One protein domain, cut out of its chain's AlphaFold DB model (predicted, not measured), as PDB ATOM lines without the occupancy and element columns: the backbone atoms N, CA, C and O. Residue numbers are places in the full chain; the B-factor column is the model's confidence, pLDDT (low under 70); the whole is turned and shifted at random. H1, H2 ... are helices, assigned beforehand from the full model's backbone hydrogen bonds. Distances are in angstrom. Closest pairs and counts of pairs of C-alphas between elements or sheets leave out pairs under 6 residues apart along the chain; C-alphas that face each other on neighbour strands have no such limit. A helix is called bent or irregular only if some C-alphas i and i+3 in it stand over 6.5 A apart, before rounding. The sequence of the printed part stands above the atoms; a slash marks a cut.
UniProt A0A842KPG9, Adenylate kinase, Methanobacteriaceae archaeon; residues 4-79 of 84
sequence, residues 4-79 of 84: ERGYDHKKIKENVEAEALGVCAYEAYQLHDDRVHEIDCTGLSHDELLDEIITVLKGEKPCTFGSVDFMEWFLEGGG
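Overview. This is residues 4 to 79 of the 84 residues of the protein "Adenylate kinase" of Methanobacteriaceae archaeon (UniProt A0A842KPG9). An open, loose frame of four helices that touch nowhere: H1 and H2 follow each other end to end as a slightly angled row, and a loop from the far end of H2 leads to H3, set off by itself. From H3 the long stretch of residues 58 to 70 runs back to short H4, whose first residue comes near the last residue of H1. The printed part has 76 residues with four named helices in the order H1, H2, H3, H4 and no named strand, and its class is all helix. It is loose, with a radius of gyration of the C-alphas of 14.4 A and spans of 40 by 29 by 25 A.

Along the chain. H1 is residues 9 to 20, 16.4 A long, beginning with C-alpha 9 at (-19.588, -44.043, 20.850). H2, residues 23 to 35, is 16.7 A long and irregular: C-alphas 31 and 34 are 9.7 A apart. H3 is residues 46 to 57, 16.6 A long, beginning with C-alpha 46 at (-30.441, -53.896, -2.924). H4 is residues 71 to 76, 8.6 A long, ending with C-alpha 76 at (-36.827, -34.299, 16.499).

Arrangement. H1 and H2 are close but not clearly touching; their closest C-alphas, of Ala 18 and Cys 24, are 7.5 A apart. They run the same way at a shallow tilt of 33 degrees, only just short of steep. H3 is apart from H1, H2 and H4. H4 is apart from H2. H4 is close to H1 but not clearly touching it, the closest C-alphas, of Ala 20 and Met 71, being 5.1 A apart. These two run opposite ways at a steep tilt of 60 degrees. Each O i to N i+4 pair is within hydrogen-bond range in H1, H3 and H4, and 7 of 9 are in H2.

Size, cuts and confidence. The two C-alphas farthest apart, of Asp 8 and Glu 60, are 40.9 A apart. The printed part has no cut. The link from H1 to H2 is tight, that from H2 to H3 is short, and that from H3 to H4 is long. The mean pLDDT of the printed part is 94.9, and no printed residue is under 70.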
ATOM      1  N   GLU A   4     -22.089 -52.302  14.985       97.75
ATOM      2  CA  GLU A   4     -21.740 -53.649  14.496       97.75
ATOM      3  C   GLU A   4     -20.326 -53.708  13.899       97.75
ATOM      4  O   GLU A   4     -19.697 -54.762  13.891       97.75
ATOM      5  N   ARG A   5     -19.803 -52.569  13.420       97.12
ATOM      6  CA  ARG A   5     -18.406 -52.422  12.977       97.12
ATOM      7  C   ARG A   5     -17.429 -52.209  14.142       97.12
ATOM      8  O   ARG A   5     -16.237 -52.040  13.897       97.12
ATOM      9  N   GLY A   6     -17.907 -52.199  15.386       97.50
ATOM     10  CA  GLY A   6     -17.100 -52.023  16.594       97.50
ATOM     11  C   GLY A   6     -16.595 -50.597  16.804       97.50
ATOM     12  O   GLY A   6     -15.553 -50.409  17.428       97.50
ATOM     13  N   TYR A   7     -17.270 -49.590  16.240       97.62
ATOM     14  CA  TYR A   7     -16.895 -48.194  16.469       97.62
ATOM     15  C   TYR A   7     -17.252 -47.779  17.897       97.62
ATOM     16  O   TYR A   7     -18.280 -48.192  18.429       97.62
ATOM     17  N   ASP A   8     -16.402 -46.954  18.510       96.38
ATOM     18  CA  ASP A   8     -16.723 -46.356  19.802       96.38
ATOM     19  C   ASP A   8     -17.836 -45.302  19.671       96.38
ATOM     20  O   ASP A   8     -18.133 -44.802  18.581       96.38
ATOM     21  N   HIS A   9     -18.455 -44.965  20.805       94.62
ATOM     22  CA  HIS A   9     -19.588 -44.043  20.850       94.62
ATOM     23  C   HIS A   9     -19.266 -42.676  20.234       94.62
ATOM     24  O   HIS A   9     -20.066 -42.128  19.475       94.62
ATOM     25  N   LYS A  10     -18.065 -42.145  20.494       95.25
ATOM     26  CA  LYS A  10     -17.637 -40.854  19.947       95.25
ATOM     27  C   LYS A  10     -17.592 -40.905  18.419       95.25
ATOM     28  O   LYS A  10     -18.131 -40.021  17.763       95.25
ATOM     29  N   LYS A  11     -16.999 -41.954  17.852       96.62
ATOM     30  CA  LYS A  11     -16.891 -42.139  16.404       96.62
ATOM     31  C   LYS A  11     -18.252 -42.374  15.753       96.62
ATOM     32  O   LYS A  11     -18.481 -41.896  14.644       96.62
ATOM     33  N   ILE A  12     -19.155 -43.097  16.418       96.44
ATOM     34  CA  ILE A  12     -20.540 -43.267  15.955       96.44
ATOM     35  C   ILE A  12     -21.231 -41.908  15.886       96.44
ATOM     36  O   ILE A  12     -21.757 -41.563  14.830       96.44
ATOM     37  N   LYS A  13     -21.165 -41.124  16.967       95.31
ATOM     38  CA  LYS A  13     -21.742 -39.780  17.038       95.31
ATOM     39  C   LYS A  13     -21.234 -38.875  15.925       95.31
ATOM     40  O   LYS A  13     -22.046 -38.341  15.181       95.31
ATOM     41  N   GLU A  14     -19.917 -38.799  15.743       96.25
ATOM     42  CA  GLU A  14     -19.305 -38.003  14.671       96.25
ATOM     43  C   GLU A  14     -19.809 -38.414  13.276       96.25
ATOM     44  O   GLU A  14     -20.088 -37.553  12.448       96.25
ATOM     45  N   ASN A  15     -19.966 -39.717  13.001       97.12
ATOM     46  CA  ASN A  15     -20.454 -40.184  11.696       97.12
ATOM     47  C   ASN A  15     -21.947 -39.889  11.486       97.12
ATOM     48  O   ASN A  15     -22.337 -39.526  10.383       97.12
ATOM     49  N   VAL A  16     -22.783 -40.047  12.518       96.38
ATOM     50  CA  VAL A  16     -24.225 -39.761  12.415       96.38
ATOM     51  C   VAL A  16     -24.477 -38.257  12.286       96.38
ATOM     52  O   VAL A  16     -25.309 -37.852  11.481       96.38
ATOM     53  N   GLU A  17     -23.741 -37.424  13.026       96.00
ATOM     54  CA  GLU A  17     -23.797 -35.963  12.886       96.00
ATOM     55  C   GLU A  17     -23.330 -35.512  11.496       96.00
ATOM     56  O   GLU A  17     -23.967 -34.656  10.887       96.00
ATOM     57  N   ALA A  18     -22.258 -36.110  10.962       96.81
ATOM     58  CA  ALA A  18     -21.769 -35.800   9.619       96.81
ATOM     59  C   ALA A  18     -22.778 -36.167   8.518       96.81
ATOM     60  O   ALA A  18     -22.913 -35.416   7.551       96.81
ATOM     61  N   GLU A  19     -23.488 -37.289   8.670       96.75
ATOM     62  CA  GLU A  19     -24.564 -37.692   7.756       96.75
ATOM     63  C   GLU A  19     -25.753 -36.731   7.839       96.75
ATOM     64  O   GLU A  19     -26.227 -36.258   6.811       96.75
ATOM     65  N   ALA A  20     -26.193 -36.374   9.053       96.06
ATOM     66  CA  ALA A  20     -27.284 -35.418   9.243       96.06
ATOM     67  C   ALA A  20     -26.965 -34.053   8.616       96.06
ATOM     68  O   ALA A  20     -27.815 -33.457   7.965       96.06
ATOM     69  N   LEU A  21     -25.720 -33.590   8.757       95.81
ATOM     70  CA  LEU A  21     -25.231 -32.346   8.163       95.81
ATOM     71  C   LEU A  21     -24.947 -32.444   6.651       95.81
ATOM     72  O   LEU A  21     -24.585 -31.434   6.047       95.81
ATOM     73  N   GLY A  22     -25.046 -33.628   6.040       96.25
ATOM     74  CA  GLY A  22     -24.771 -33.831   4.616       96.25
ATOM     75  C   GLY A  22     -23.312 -33.573   4.219       96.25
ATOM     76  O   GLY A  22     -23.047 -33.198   3.078       96.25
ATOM     77  N   VAL A  23     -22.350 -33.758   5.135       97.19
ATOM     78  CA  VAL A  23     -20.938 -33.362   4.936       97.19
ATOM     79  C   VAL A  23     -20.335 -34.012   3.688       97.19
ATOM     80  O   VAL A  23     -19.810 -33.314   2.825       97.19
ATOM     81  N   CYS A  24     -20.456 -35.336   3.550       96.31
ATOM     82  CA  CYS A  24     -19.885 -36.061   2.408       96.31
ATOM     83  C   CYS A  24     -20.562 -35.685   1.081       96.31
ATOM     84  O   CYS A  24     -19.893 -35.564   0.055       96.31
ATOM     85  N   ALA A  25     -21.885 -35.492   1.096       95.88
ATOM     86  CA  ALA A  25     -22.637 -35.095  -0.090       95.88
ATOM     87  C   ALA A  25     -22.229 -33.683  -0.541       95.88
ATOM     88  O   ALA A  25     -21.961 -33.459  -1.722       95.88
ATOM     89  N   TYR A  26     -22.104 -32.748   0.405       96.62
ATOM     90  CA  TYR A  26     -21.655 -31.387   0.134       96.62
ATOM     91  C   TYR A  26     -20.224 -31.351  -0.412       96.62
ATOM     92  O   TYR A  26     -19.970 -30.664  -1.399       96.62
ATOM     93  N   GLU A  27     -19.297 -32.120   0.164       97.44
ATOM     94  CA  GLU A  27     -17.931 -32.248  -0.361       97.44
ATOM     95  C   GLU A  27     -17.913 -32.791  -1.795       97.44
ATOM     96  O   GLU A  27     -17.206 -32.251  -2.650       97.44
ATOM     97  N   ALA A  28     -18.724 -33.813  -2.090       96.69
ATOM     98  CA  ALA A  28     -18.861 -34.336  -3.446       96.69
ATOM     99  C   ALA A  28     -19.371 -33.260  -4.414       96.69
ATOM    100  O   ALA A  28     -18.806 -33.096  -5.497       96.69
ATOM    101  N   TYR A  29     -20.389 -32.490  -4.015       96.44
ATOM    102  CA  TYR A  29     -20.911 -31.380  -4.812       96.44
ATOM    103  C   TYR A  29     -19.854 -30.292  -5.040       96.44
ATOM    104  O   TYR A  29     -19.669 -29.857  -6.168       96.44
ATOM    105  N   GLN A  30     -19.078 -29.907  -4.023       97.50
ATOM    106  CA  GLN A  30     -17.997 -28.921  -4.184       97.50
ATOM    107  C   GLN A  30     -16.903 -29.365  -5.172       97.50
ATOM    108  O   GLN A  30     -16.241 -28.526  -5.778       97.50
ATOM    109  N   LEU A  31     -16.680 -30.674  -5.326       97.81
ATOM    110  CA  LEU A  31     -15.660 -31.223  -6.225       97.81
ATOM    111  C   LEU A  31     -16.175 -31.491  -7.645       97.81
ATOM    112  O   LEU A  31     -15.381 -31.545  -8.594       97.81
ATOM    113  N   HIS A  32     -17.475 -31.733  -7.795       96.12
ATOM    114  CA  HIS A  32     -18.049 -32.275  -9.027       96.12
ATOM    115  C   HIS A  32     -19.232 -31.480  -9.586       96.12
ATOM    116  O   HIS A  32     -19.666 -31.798 -10.698       96.12
ATOM    117  N   ASP A  33     -19.677 -30.447  -8.870       94.06
ATOM    118  CA  ASP A  33     -20.806 -29.574  -9.178       94.06
ATOM    119  C   ASP A  33     -22.082 -30.378  -9.495       94.06
ATOM    120  O   ASP A  33     -22.498 -31.259  -8.743       94.06
ATOM    121  N   ASP A  34     -22.707 -30.102 -10.636       91.50
ATOM    122  CA  ASP A  34     -23.972 -30.670 -11.107       91.50
ATOM    123  C   ASP A  34     -23.897 -32.149 -11.525       91.50
ATOM    124  O   ASP A  34     -24.901 -32.731 -11.932       91.50
ATOM    125  N   ARG A  35     -22.730 -32.786 -11.394       92.88
ATOM    126  CA  ARG A  35     -22.522 -34.213 -11.694       92.88
ATOM    127  C   ARG A  35     -22.709 -35.119 -10.475       92.88
ATOM    128  O   ARG A  35     -22.218 -36.247 -10.474       92.88
ATOM    129  N   VAL A  36     -23.378 -34.624  -9.436       95.00
ATOM    130  CA  VAL A  36     -23.671 -35.357  -8.198       95.00
ATOM    131  C   VAL A  36     -25.161 -35.645  -8.105       95.00
ATOM    132  O   VAL A  36     -25.988 -34.756  -8.291       95.00
ATOM    133  N   HIS A  37     -25.495 -36.894  -7.794       95.56
ATOM    134  CA  HIS A  37     -26.860 -37.323  -7.525       95.56
ATOM    135  C   HIS A  37     -26.910 -38.020  -6.164       95.56
ATOM    136  O   HIS A  37     -26.169 -38.976  -5.926       95.56
ATOM    137  N   GLU A  38     -27.763 -37.526  -5.276       95.56
ATOM    138  CA  GLU A  38     -28.042 -38.141  -3.979       95.56
ATOM    139  C   GLU A  38     -29.067 -39.262  -4.118       95.56
ATOM    140  O   GLU A  38     -30.053 -39.123  -4.838       95.56
ATOM    141  N   ILE A  39     -28.866 -40.354  -3.383       94.88
ATOM    142  CA  ILE A  39     -29.833 -41.448  -3.305       94.88
ATOM    143  C   ILE A  39     -30.136 -41.719  -1.836       94.88
ATOM    144  O   ILE A  39     -29.267 -42.189  -1.097       94.88
ATOM    145  N   ASP A  40     -31.378 -41.467  -1.421       95.50
ATOM    146  CA  ASP A  40     -31.859 -41.918  -0.118       95.50
ATOM    147  C   ASP A  40     -32.041 -43.440  -0.145       95.50
ATOM    148  O   ASP A  40     -32.920 -43.983  -0.810       95.50
ATOM    149  N   CYS A  41     -31.176 -44.138   0.586       95.62
ATOM    150  CA  CYS A  41     -31.195 -45.594   0.678       95.62
ATOM    151  C   CYS A  41     -32.180 -46.117   1.743       95.62
ATOM    152  O   CYS A  41     -32.190 -47.319   2.034       95.62
ATOM    153  N   THR A  42     -32.955 -45.248   2.396       95.56
ATOM    154  CA  THR A  42     -33.860 -45.616   3.490       95.56
ATOM    155  C   THR A  42     -34.969 -46.536   2.993       95.56
ATOM    156  O   THR A  42     -35.743 -46.201   2.106       95.56
ATOM    157  N   GLY A  43     -35.063 -47.729   3.584       96.31
ATOM    158  CA  GLY A  43     -36.108 -48.702   3.254       96.31
ATOM    159  C   GLY A  43     -35.947 -49.416   1.908       96.31
ATOM    160  O   GLY A  43     -36.726 -50.326   1.643       96.31
ATOM    161  N   LEU A  44     -34.939 -49.068   1.100       97.75
ATOM    162  CA  LEU A  44     -34.682 -49.724  -0.180       97.75
ATOM    163  C   LEU A  44     -34.022 -51.094   0.007       97.75
ATOM    164  O   LEU A  44     -33.102 -51.274   0.814       97.75
ATOM    165  N   SER A  45     -34.464 -52.060  -0.790       98.06
ATOM    166  CA  SER A  45     -33.718 -53.288  -1.049       98.06
ATOM    167  C   SER A  45     -32.500 -53.020  -1.943       98.06
ATOM    168  O   SER A  45     -32.349 -51.955  -2.540       98.06
ATOM    169  N   HIS A  46     -31.610 -54.009  -2.051       97.50
ATOM    170  CA  HIS A  46     -30.441 -53.896  -2.924       97.50
ATOM    171  C   HIS A  46     -30.834 -53.776  -4.401       97.50
ATOM    172  O   HIS A  46     -30.207 -53.004  -5.116       97.50
ATOM    173  N   ASP A  47     -31.865 -54.503  -4.841       98.31
ATOM    174  CA  ASP A  47     -32.317 -54.468  -6.235       98.31
ATOM    175  C   ASP A  47     -32.909 -53.091  -6.576       98.31
ATOM    176  O   ASP A  47     -32.518 -52.488  -7.571       98.31
ATOM    177  N   GLU A  48     -33.746 -52.533  -5.694       98.19
ATOM    178  CA  GLU A  48     -34.306 -51.182  -5.864       98.19
ATOM    179  C   GLU A  48     -33.215 -50.104  -5.891       98.19
ATOM    180  O   GLU A  48     -33.250 -49.202  -6.727       98.19
ATOM    181  N   LEU A  49     -32.213 -50.209  -5.011       97.75
ATOM    182  CA  LEU A  49     -31.080 -49.283  -4.998       97.75
ATOM    183  C   LEU A  49     -30.261 -49.360  -6.297       97.75
ATOM    184  O   LEU A  49     -29.836 -48.334  -6.830       97.75
ATOM    185  N   LEU A  50     -30.025 -50.568  -6.814       97.94
ATOM    186  CA  LEU A  50     -29.293 -50.761  -8.067       97.94
ATOM    187  C   LEU A  50     -30.061 -50.202  -9.265       97.94
ATOM    188  O   LEU A  50     -29.456 -49.550 -10.119       97.94
ATOM    189  N   ASP A  51     -31.375 -50.414  -9.314       97.69
ATOM    190  CA  ASP A  51     -32.232 -49.861 -10.361       97.69
ATOM    191  C   ASP A  51     -32.208 -48.324 -10.351       97.69
ATOM    192  O   ASP A  51     -32.101 -47.701 -11.415       97.69
ATOM    193  N   GLU A  52     -32.207 -47.702  -9.167       96.00
ATOM    194  CA  GLU A  52     -32.083 -46.247  -9.022       96.00
ATOM    195  C   GLU A  52     -30.753 -45.734  -9.589       96.00
ATOM    196  O   GLU A  52     -30.735 -44.838 -10.438       96.00
ATOM    197  N   ILE A  53     -29.637 -46.365  -9.208       96.50
ATOM    198  CA  ILE A  53     -28.298 -46.018  -9.709       96.50
ATOM    199  C   ILE A  53     -28.239 -46.140 -11.238       96.50
ATOM    200  O   ILE A  53     -27.733 -45.247 -11.920       96.50
ATOM    201  N   ILE A  54     -28.762 -47.234 -11.801       97.81
ATOM    202  CA  ILE A  54     -28.767 -47.463 -13.254       97.81
ATOM    203  C   ILE A  54     -29.589 -46.390 -13.976       97.81
ATOM    204  O   ILE A  54     -29.160 -45.896 -15.020       97.81
ATOM    205  N   THR A  55     -30.745 -46.015 -13.429       96.50
ATOM    206  CA  THR A  55     -31.627 -44.981 -13.994       96.50
ATOM    207  C   THR A  55     -30.909 -43.630 -14.078       96.50
ATOM    208  O   THR A  55     -30.935 -42.966 -15.120       96.50
ATOM    209  N   VAL A  56     -30.190 -43.249 -13.018       95.50
ATOM    210  CA  VAL A  56     -29.368 -42.027 -12.978       95.50
ATOM    211  C   VAL A  56     -28.248 -42.086 -14.017       95.50
ATOM    212  O   VAL A  56     -28.080 -41.153 -14.801       95.50
ATOM    213  N   LEU A  57     -27.519 -43.203 -14.096       95.62
ATOM    214  CA  LEU A  57     -26.415 -43.374 -15.050       95.62
ATOM    215  C   LEU A  57     -26.867 -43.348 -16.518       95.62
ATOM    216  O   LEU A  57     -26.107 -42.915 -17.384       95.62
ATOM    217  N   LYS A  58     -28.094 -43.790 -16.814       97.31
ATOM    218  CA  LYS A  58     -28.691 -43.689 -18.156       97.31
ATOM    219  C   LYS A  58     -29.166 -42.275 -18.506       97.31
ATOM    220  O   LYS A  58     -29.533 -42.038 -19.656       97.31
ATOM    221  N   GLY A  59     -29.169 -41.346 -17.549       95.06
ATOM    222  CA  GLY A  59     -29.710 -39.997 -17.727       95.06
ATOM    223  C   GLY A  59     -31.239 -39.958 -17.774       95.06
ATOM    224  O   GLY A  59     -31.815 -38.980 -18.241       95.06
ATOM    225  N   GLU A  60     -31.904 -41.016 -17.301       96.38
ATOM    226  CA  GLU A  60     -33.368 -41.075 -17.192       96.38
ATOM    227  C   GLU A  60     -33.874 -40.241 -15.998       96.38
ATOM    228  O   GLU A  60     -35.049 -39.876 -15.946       96.38
ATOM    229  N   LYS A  61     -32.973 -39.879 -15.073       90.31
ATOM    230  CA  LYS A  61     -33.184 -38.923 -13.982       90.31
ATOM    231  C   LYS A  61     -32.087 -37.850 -13.988       90.31
ATOM    232  O   LYS A  61     -30.926 -38.186 -14.222       90.31
ATOM    233  N   PRO A  62     -32.419 -36.570 -13.733       88.31
ATOM    234  CA  PRO A  62     -31.405 -35.535 -13.563       88.31
ATOM    235  C   PRO A  62     -30.597 -35.760 -12.278       88.31
ATOM    236  O   PRO A  62     -31.107 -36.288 -11.291       88.31
ATOM    237  N   CYS A  63     -29.338 -35.322 -12.272       91.12
ATOM    238  CA  CYS A  63     -28.537 -35.240 -11.053       91.12
ATOM    239  C   CYS A  63     -29.160 -34.213 -10.090       91.12
ATOM    240  O   CYS A  63     -29.506 -33.105 -10.505       91.12
ATOM    241  N   THR A  64     -29.347 -34.599  -8.827       88.50
ATOM    242  CA  THR A  64     -29.966 -33.766  -7.789       88.50
ATOM    243  C   THR A  64     -29.116 -33.796  -6.528       88.50
ATOM    244  O   THR A  64     -28.702 -34.861  -6.076       88.50
ATOM    245  N   PHE A  65     -28.879 -32.614  -5.964       92.88
ATOM    246  CA  PHE A  65     -28.174 -32.406  -4.705       92.88
ATOM    247  C   PHE A  65     -29.057 -31.578  -3.763       92.88
ATOM    248  O   PHE A  65     -29.760 -30.674  -4.227       92.88
ATOM    249  N   GLY A  66     -29.025 -31.878  -2.463       90.56
ATOM    250  CA  GLY A  66     -29.879 -31.256  -1.447       90.56
ATOM    251  C   GLY A  66     -31.324 -31.763  -1.444       90.56
ATOM    252  O   GLY A  66     -32.209 -31.084  -0.930       90.56
ATOM    253  N   SER A  67     -31.580 -32.922  -2.054       89.50
ATOM    254  CA  SER A  67     -32.897 -33.576  -2.047       89.50
ATOM    255  C   SER A  67     -33.115 -34.459  -0.819       89.50
ATOM    256  O   SER A  67     -34.260 -34.736  -0.470       89.50
ATOM    257  N   VAL A  68     -32.030 -34.892  -0.177       93.25
ATOM    258  CA  VAL A  68     -32.053 -35.711   1.035       93.25
ATOM    259  C   VAL A  68     -31.664 -34.839   2.226       93.25
ATOM    260  O   VAL A  68     -30.574 -34.274   2.251       93.25
ATOM    261  N   ASP A  69     -32.553 -34.731   3.215       93.06
ATOM    262  CA  ASP A  69     -32.326 -33.955   4.438       93.06
ATOM    263  C   ASP A  69     -32.686 -34.792   5.674       93.06
ATOM    264  O   ASP A  69     -33.841 -35.164   5.885       93.06
ATOM    265  N   PHE A  70     -31.682 -35.084   6.502       95.62
ATOM    266  CA  PHE A  70     -31.845 -35.811   7.762       95.62
ATOM    267  C   PHE A  70     -31.783 -34.902   8.997       95.62
ATOM    268  O   PHE A  70     -31.911 -35.399  10.120       95.62
ATOM    269  N   MET A  71     -31.616 -33.584   8.833       94.25
ATOM    270  CA  MET A  71     -31.533 -32.646   9.956       94.25
ATOM    271  C   MET A  71     -32.821 -32.615  10.771       94.25
ATOM    272  O   MET A  71     -32.758 -32.591  11.999       94.25
ATOM    273  N   GLU A  72     -33.981 -32.652  10.114       92.81
ATOM    274  CA  GLU A  72     -35.280 -32.695  10.797       92.81
ATOM    275  C   GLU A  72     -35.377 -33.930  11.701       92.81
ATOM    276  O   GLU A  72     -35.522 -33.807  12.919       92.81
ATOM    277  N   TRP A  73     -35.160 -35.121  11.134       93.75
ATOM    278  CA  TRP A  73     -35.149 -36.375  11.892       93.75
ATOM    279  C   TRP A  73     -34.148 -36.343  13.055       93.75
ATOM    280  O   TRP A  73     -34.455 -36.781  14.171       93.75
ATOM    281  N   PHE A  74     -32.953 -35.798  12.817       94.19
ATOM    282  CA  PHE A  74     -31.909 -35.696  13.828       94.19
ATOM    283  C   PHE A  74     -32.348 -34.812  15.006       94.19
ATOM    284  O   PHE A  74     -32.192 -35.213  16.163       94.19
ATOM    285  N   LEU A  75     -32.948 -33.650  14.735       92.25
ATOM    286  CA  LEU A  75     -33.394 -32.694  15.755       92.25
ATOM    287  C   LEU A  75     -34.636 -33.167  16.527       92.25
ATOM    288  O   LEU A  75     -34.745 -32.911  17.730       92.25
ATOM    289  N   GLU A  76     -35.557 -33.883  15.882       92.62
ATOM    290  CA  GLU A  76     -36.827 -34.299  16.499       92.62
ATOM    291  C   GLU A  76     -36.699 -35.480  17.472       92.62
ATOM    292  O   GLU A  76     -37.572 -35.731  18.312       92.62
ATOM    293  N   GLY A  77     -35.572 -36.182  17.450       84.56
ATOM    294  CA  GLY A  77     -35.327 -37.267  18.392       84.56
ATOM    295  C   GLY A  77     -34.395 -38.341  17.881       84.56
ATOM    296  O   GLY A  77     -33.879 -39.091  18.707       84.56
ATOM    297  N   GLY A  78     -34.129 -38.371  16.573       83.31
ATOM    298  CA  GLY A  78     -33.111 -39.220  15.975       83.31
ATOM    299  C   GLY A  78     -31.777 -39.043  16.685       83.31
ATOM    300  O   GLY A  78     -31.243 -40.005  17.192       83.31
ATOM    301  N   GLY A  79     -31.284 -37.824  16.893       81.88
ATOM    302  CA  GLY A  79     -29.991 -37.599  17.553       81.88
ATOM    303  C   GLY A  79     -29.944 -37.902  19.059       81.88
ATOM    304  O   GLY A  79     -28.868 -37.844  19.653       81.88
TER     305      GLY A  79